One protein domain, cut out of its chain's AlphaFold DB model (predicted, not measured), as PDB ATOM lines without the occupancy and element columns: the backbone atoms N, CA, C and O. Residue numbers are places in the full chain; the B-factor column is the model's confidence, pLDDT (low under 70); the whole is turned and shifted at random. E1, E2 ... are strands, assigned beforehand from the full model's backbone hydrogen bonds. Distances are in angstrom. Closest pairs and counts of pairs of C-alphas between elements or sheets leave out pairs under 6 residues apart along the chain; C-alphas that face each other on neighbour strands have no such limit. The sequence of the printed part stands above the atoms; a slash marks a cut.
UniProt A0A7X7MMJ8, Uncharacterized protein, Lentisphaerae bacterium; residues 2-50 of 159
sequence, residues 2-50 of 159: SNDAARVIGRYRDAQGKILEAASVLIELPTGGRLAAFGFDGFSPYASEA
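This is residues 2 to 50 of the 159 residues of an uncharacterized protein of Lentisphaerae bacterium (UniProt A0A7X7MMJ8). The domain is a long, twisted ribbon of three strands, with E2 in the middle and E1 and E3 along its two sides; after E3 the last residues leave the ribbon as a tail, and residues 41 to 50 stick out. The two hairpin turns, residues 14 to 18 and residues 29 to 33, lie at opposite ends of the ribbon and make its length. The printed part has 49 residues, with no named helix and three named strands in the order E1, E2, E3, which is also their order across the antiparallel sheet. The class is all strand, with 22 of the 49 printed residues in named elements, under half. The whole is loose, with a radius of gyration of the C-alphas of 13.2 A, and elongated, spanning 37 by 24 by 15 A.

E1, residues 7 to 13, is an edge strand and forms a hairpin with E2, residues 19 to 28. The two are antiparallel, at 157 degrees between their directions. Their C-alphas face each other from 7 and 26, 5.0 A apart, to 13 and 19, 4.5 A apart. N 7 and O 26 are within hydrogen-bond range at 2.8 A, and so are N 20 and O 12 at 3.0 A. E2, the inner strand, forms a second hairpin with E3, residues 34 to 38, the other edge strand. These two are also antiparallel, at 157 degrees. Their C-alphas face each other from 24 and 38, 4.5 A apart, to 28 and 34, 4.7 A apart. N 27 and O 35 are within hydrogen-bond range at 2.8 A, and N 37 and O 25 at 2.9 A. E1, E2 and E3 form a meander, each strand the antiparallel neighbour of the one before.

E1 begins at C-alpha 7, at (10.379, -40.005, 3.220), and is 17.7 A long from first to last C-alpha. E2, the longest strand, measures 24.6 A, from C-alpha 19 at (16.212, -27.964, 12.794) to C-alpha 28. E3 measures 13.6 A and ends at C-alpha 38, at (22.421, -39.801, 3.683).

The two C-alphas farthest apart are those of Gln 16 and Thr 31, at 40.2 A. Both links between strands are tight, with 5 residues each. Residues 39 to 50 hold no named element, and of these residues 41 to 50 stand free. The printed part has no cut. The mean pLDDT of the printed part is 82.2; residues 2 to 5 and residues 41 to 47 are under 70.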
ATOM      1  N   SER A   2       9.247 -35.180 -11.383       36.78
ATOM      2  CA  SER A   2       8.067 -35.754 -10.730       36.78
ATOM      3  C   SER A   2       8.336 -36.009  -9.250       36.78
ATOM      4  O   SER A   2       9.383 -36.511  -8.850       36.78
ATOM      5  N   ASN A   3       7.378 -35.561  -8.456       48.50
ATOM      6  CA  ASN A   3       7.385 -35.540  -7.013       48.50
ATOM      7  C   ASN A   3       6.853 -36.890  -6.512       48.50
ATOM      8  O   ASN A   3       5.646 -37.026  -6.356       48.50
ATOM      9  N   ASP A   4       7.732 -37.868  -6.282       51.84
ATOM     10  CA  ASP A   4       7.408 -39.048  -5.471       51.84
ATOM     11  C   ASP A   4       8.070 -38.857  -4.102       51.84
ATOM     12  O   ASP A   4       9.291 -38.745  -3.977       51.84
ATOM     13  N   ALA A   5       7.225 -38.666  -3.086       69.94
ATOM     14  CA  ALA A   5       7.561 -38.058  -1.806       69.94
ATOM     15  C   ALA A   5       8.718 -38.772  -1.089       69.94
ATOM     16  O   ALA A   5       8.548 -39.833  -0.487       69.94
ATOM     17  N   ALA A   6       9.897 -38.148  -1.098       85.25
ATOM     18  CA  ALA A   6      11.023 -38.598  -0.298       85.25
ATOM     19  C   ALA A   6      10.619 -38.642   1.186       85.25
ATOM     20  O   ALA A   6      10.275 -37.624   1.794       85.25
ATOM     21  N   ARG A   7      10.669 -39.829   1.796       92.19
ATOM     22  CA  ARG A   7      10.379 -40.005   3.220       92.19
ATOM     23  C   ARG A   7      11.591 -39.578   4.036       92.19
ATOM     24  O   ARG A   7      12.620 -40.254   4.035       92.19
ATOM     25  N   VAL A   8      11.463 -38.474   4.762       91.75
ATOM     26  CA  VAL A   8      12.523 -37.951   5.635       91.75
ATOM     27  C   VAL A   8      12.699 -38.852   6.860       91.75
ATOM     28  O   VAL A   8      11.756 -39.064   7.619       91.75
ATOM     29  N   ILE A   9      13.919 -39.352   7.071       90.81
ATOM     30  CA  ILE A   9      14.308 -40.198   8.217       90.81
ATOM     31  C   ILE A   9      15.389 -39.557   9.101       90.81
ATOM     32  O   ILE A   9      15.814 -40.146  10.093       90.81
ATOM     33  N   GLY A  10      15.853 -38.360   8.742       88.69
ATOM     34  CA  GLY A  10      16.804 -37.574   9.519       88.69
ATOM     35  C   GLY A  10      16.798 -36.116   9.073       88.69
ATOM     36  O   GLY A  10      16.634 -35.829   7.886       88.69
ATOM     37  N   ARG A  11      16.972 -35.194  10.022       88.62
ATOM     38  CA  ARG A  11      17.060 -33.752   9.763       88.62
ATOM     39  C   ARG A  11      18.344 -33.181  10.347       88.62
ATOM     40  O   ARG A  11      18.756 -33.596  11.429       88.62
ATOM     41  N   TYR A  12      18.942 -32.231   9.638       85.00
ATOM     42  CA  TYR A  12      20.097 -31.485  10.113       85.00
ATOM     43  C   TYR A  12      19.677 -30.566  11.260       85.00
ATOM     44  O   TYR A  12      18.643 -29.892  11.183       85.00
ATOM     45  N   ARG A  13      20.492 -30.548  12.314       85.44
ATOM     46  CA  ARG A  13      20.412 -29.565  13.391       85.44
ATOM     47  C   ARG A  13      21.713 -28.783  13.417       85.44
ATOM     48  O   ARG A  13      22.778 -29.392  13.356       85.44
ATOM     49  N   ASP A  14      21.609 -27.463  13.492       83.88
ATOM     50  CA  ASP A  14      22.780 -26.615  13.699       83.88
ATOM     51  C   ASP A  14      23.305 -26.711  15.143       83.88
ATOM     52  O   ASP A  14      22.746 -27.410  15.996       83.88
ATOM     53  N   ALA A  15      24.401 -26.001  15.424       84.81
ATOM     54  CA  ALA A  15      25.043 -25.987  16.738       84.81
ATOM     55  C   ALA A  15      24.145 -25.413  17.852       84.81
ATOM     56  O   ALA A  15      24.389 -25.665  19.030       84.81
ATOM     57  N   GLN A  16      23.102 -24.663  17.494       90.56
ATOM     58  CA  GLN A  16      22.111 -24.090  18.404       90.56
ATOM     59  C   GLN A  16      20.888 -25.011  18.570       90.56
ATOM     60  O   GLN A  16      19.940 -24.673  19.279       90.56
ATOM     61  N   GLY A  17      20.901 -26.186  17.931       83.88
ATOM     62  CA  GLY A  17      19.841 -27.184  17.994       83.88
ATOM     63  C   GLY A  17      18.645 -26.889  17.089       83.88
ATOM     64  O   GLY A  17      17.667 -27.644  17.124       83.88
ATOM     65  N   LYS A  18      18.700 -25.837  16.262       89.25
ATOM     66  CA  LYS A  18      17.628 -25.500  15.325       89.25
ATOM     67  C   LYS A  18      17.625 -26.510  14.184       89.25
ATOM     68  O   LYS A  18      18.642 -26.795  13.558       89.25
ATOM     69  N   ILE A  19      16.443 -27.055  13.914       87.81
ATOM     70  CA  ILE A  19      16.212 -27.964  12.794       87.81
ATOM     71  C   ILE A  19      16.174 -27.135  11.509       87.81
ATOM     72  O   ILE A  19      15.363 -26.216  11.406       87.81
ATOM     73  N   LEU A  20      17.030 -27.469  10.544       84.62
ATOM     74  CA  LEU A  20      17.072 -26.788   9.250       84.62
ATOM     75  C   LEU A  20      16.354 -27.619   8.188       84.62
ATOM     76  O   LEU A  20      15.183 -27.380   7.923       84.62
ATOM     77  N   GLU A  21      17.012 -28.640   7.638       86.75
ATOM     78  CA  GLU A  21      16.486 -29.386   6.491       86.75
ATOM     79  C   GLU A  21      16.655 -30.901   6.589       86.75
ATOM     80  O   GLU A  21      17.271 -31.426   7.522       86.75
ATOM     81  N   ALA A  22      16.056 -31.625   5.639       88.75
ATOM     82  CA  ALA A  22      16.246 -33.065   5.496       88.75
ATOM     83  C   ALA A  22      17.733 -33.408   5.291       88.75
ATOM     84  O   ALA A  22      18.381 -32.926   4.368       88.75
ATOM     85  N   ALA A  23      18.261 -34.279   6.150       88.69
ATOM     86  CA  ALA A  23      19.634 -34.782   6.080       88.69
ATOM     87  C   ALA A  23      19.694 -36.259   5.684       88.69
ATOM     88  O   ALA A  23      20.753 -36.778   5.347       88.69
ATOM     89  N   SER A  24      18.589 -36.995   5.783       90.88
ATOM     90  CA  SER A  24      18.525 -38.394   5.361       90.88
ATOM     91  C   SER A  24      17.122 -38.717   4.877       90.88
ATOM     92  O   SER A  24      16.143 -38.382   5.552       90.88
ATOM     93  N   VAL A  25      17.023 -39.355   3.714       93.69
ATOM     94  CA  VAL A  25      15.751 -39.609   3.030       93.69
ATOM     95  C   VAL A  25      15.701 -41.007   2.428       93.69
ATOM     96  O   VAL A  25      16.725 -41.586   2.067       93.69
ATOM     97  N   LEU A  26      14.488 -41.535   2.313       94.62
ATOM     98  CA  LEU A  26      14.162 -42.774   1.621       94.62
ATOM     99  C   LEU A  26      13.295 -42.445   0.406       94.62
ATOM    100  O   LEU A  26      12.346 -41.673   0.525       94.62
ATOM    101  N   ILE A  27      13.636 -43.000  -0.750       94.81
ATOM    102  CA  ILE A  27      13.030 -42.663  -2.040       94.81
ATOM    103  C   ILE A  27      12.616 -43.958  -2.734       94.81
ATOM    104  O   ILE A  27      13.448 -44.847  -2.937       94.81
ATOM    105  N   GLU A  28      11.335 -44.077  -3.072       94.25
ATOM    106  CA  GLU A  28      10.849 -45.126  -3.969       94.25
ATOM    107  C   GLU A  28      10.997 -44.634  -5.407       94.25
ATOM    108  O   GLU A  28      10.638 -43.504  -5.731       94.25
ATOM    109  N   LEU A  29      11.604 -45.458  -6.254       91.50
ATOM    110  CA  LEU A  29      11.826 -45.137  -7.655       91.50
ATOM    111  C   LEU A  29      10.625 -45.613  -8.480       91.50
ATOM    112  O   LEU A  29      10.076 -46.676  -8.180       91.50
ATOM    113  N   PRO A  30      10.289 -44.938  -9.594       90.19
ATOM    114  CA  PRO A  30       9.232 -45.392 -10.504       90.19
ATOM    115  C   PRO A  30       9.433 -46.817 -11.048       90.19
ATOM    116  O   PRO A  30       8.485 -47.471 -11.466       90.19
ATOM    117  N   THR A  31      10.669 -47.324 -11.028       91.31
ATOM    118  CA  THR A  31      11.018 -48.702 -11.412       91.31
ATOM    119  C   THR A  31      10.716 -49.746 -10.326       91.31
ATOM    120  O   THR A  31      11.037 -50.918 -10.508       91.31
ATOM    121  N   GLY A  32      10.164 -49.345  -9.175       89.69
ATOM    122  CA  GLY A  32       9.969 -50.198  -7.994       89.69
ATOM    123  C   GLY A  32      11.234 -50.394  -7.144       89.69
ATOM    124  O   GLY A  32      11.204 -51.075  -6.115       89.69
ATOM    125  N   GLY A  33      12.358 -49.800  -7.555       92.75
ATOM    126  CA  GLY A  33      13.581 -49.745  -6.757       92.75
ATOM    127  C   GLY A  33      13.427 -48.851  -5.524       92.75
ATOM    128  O   GLY A  33      12.559 -47.984  -5.467       92.75
ATOM    129  N   ARG A  34      14.293 -49.043  -4.530       95.56
ATOM    130  CA  ARG A  34      14.323 -48.243  -3.300       95.56
ATOM    131  C   ARG A  34      15.724 -47.700  -3.070       95.56
ATOM    132  O   ARG A  34      16.696 -48.431  -3.231       95.56
ATOM    133  N   LEU A  35      15.825 -46.434  -2.679       94.62
ATOM    134  CA  LEU A  35      17.094 -45.759  -2.413       94.62
ATOM    135  C   LEU A  35      17.067 -45.066  -1.050       94.62
ATOM    136  O   LEU A  35      16.112 -44.369  -0.716       94.62
ATOM    137  N   ALA A  36      18.139 -45.229  -0.278       93.94
ATOM    138  CA  ALA A  36      18.383 -44.467   0.939       93.94
ATOM    139  C   ALA A  36      19.544 -43.496   0.704       93.94
ATOM    140  O   ALA A  36      20.645 -43.925   0.363       93.94
ATOM    141  N   ALA A  37      19.302 -42.199   0.895       91.38
ATOM    142  CA  ALA A  37      20.319 -41.161   0.782       91.38
ATOM    143  C   ALA A  37      20.625 -40.561   2.158       91.38
ATOM    144  O   ALA A  37      19.715 -40.201   2.910       91.38
ATOM    145  N   PHE A  38      21.914 -40.416   2.461       89.06
ATOM    146  CA  PHE A  38      22.421 -39.801   3.683       89.06
ATOM    147  C   PHE A  38      23.300 -38.605   3.302       89.06
ATOM    148  O   PHE A  38      24.271 -38.762   2.572       89.06
ATOM    149  N   GLY A  39      22.943 -37.410   3.773       82.44
ATOM    150  CA  GLY A  39      23.625 -36.141   3.489       82.44
ATOM    151  C   GLY A  39      24.838 -35.855   4.378       82.44
ATOM    152  O   GLY A  39      25.340 -34.738   4.383       82.44
ATOM    153  N   PHE A  40      25.286 -36.841   5.146       75.12
ATOM    154  CA  PHE A  40      26.539 -36.821   5.889       75.12
ATOM    155  C   PHE A  40      27.235 -38.160   5.675       75.12
ATOM    156  O   PHE A  40      26.573 -39.158   5.362       75.12
ATOM    157  N   ASP A  41      28.557 -38.172   5.823       65.69
ATOM    158  CA  ASP A  41      29.349 -39.391   5.771       65.69
ATOM    159  C   ASP A  41      28.724 -40.417   6.717       65.69
ATOM    160  O   ASP A  41      28.520 -40.192   7.907       65.69
ATOM    161  N   GLY A  42      28.307 -41.557   6.163       56.97
ATOM    162  CA  GLY A  42      27.539 -42.580   6.878       56.97
ATOM    163  C   GLY A  42      28.162 -43.038   8.204       56.97
ATOM    164  O   GLY A  42      27.464 -43.625   9.031       56.97
ATOM    165  N   PHE A  43      29.443 -42.723   8.398       58.06
ATOM    166  CA  PHE A  43      30.353 -43.195   9.415       58.06
ATOM    167  C   PHE A  43      31.052 -41.999  10.067       58.06
ATOM    168  O   PHE A  43      31.873 -41.333   9.452       58.06
ATOM    169  N   SER A  44      30.727 -41.757  11.331       65.69
ATOM    170  CA  SER A  44      31.519 -40.907  12.218       65.69
ATOM    171  C   SER A  44      32.573 -41.779  12.917       65.69
ATOM    172  O   SER A  44      32.311 -42.971  13.108       65.69
ATOM    173  N   PRO A  45      33.717 -41.234  13.380       66.06
ATOM    174  CA  PRO A  45      34.587 -41.953  14.317       66.06
ATOM    175  C   PRO A  45      33.848 -42.383  15.598       66.06
ATOM    176  O   PRO A  45      34.297 -43.284  16.300       66.06
ATOM    177  N   TYR A  46      32.702 -41.765  15.897       66.12
ATOM    178  CA  TYR A  46      31.838 -42.149  17.003       66.12
ATOM    179  C   TYR A  46      30.826 -43.215  16.563       66.12
ATOM    180  O   TYR A  46      29.870 -42.939  15.831       66.12
ATOM    181  N   ALA A  47      31.009 -44.441  17.054       69.31
ATOM    182  CA  ALA A  47      30.026 -45.506  16.911       69.31
ATOM    183  C   ALA A  47      28.805 -45.216  17.804       69.31
ATOM    184  O   ALA A  47      28.921 -45.092  19.021       69.31
ATOM    185  N   SER A  48      27.621 -45.108  17.199       81.62
ATOM    186  CA  SER A  48      26.351 -44.964  17.915       81.62
ATOM    187  C   SER A  48      25.402 -46.084  17.518       81.62
ATOM    188  O   SER A  48      25.138 -46.284  16.331       81.62
ATOM    189  N   GLU A  49      24.822 -46.767  18.503       83.44
ATOM    190  CA  GLU A  49      23.807 -47.798  18.262       83.44
ATOM    191  C   GLU A  49      22.562 -47.240  17.570       83.44
ATOM    192  O   GLU A  49      21.992 -47.897  16.699       83.44
ATOM    193  N   ALA A  50      22.173 -46.000  17.879       84.75
ATOM    194  CA  ALA A  50      21.075 -45.331  17.188       84.75
ATOM    195  C   ALA A  50      21.394 -45.150  15.696       84.75
ATOM    196  O   ALA A  50      20.544 -45.406  14.840       84.75
TER     197      ALA A  50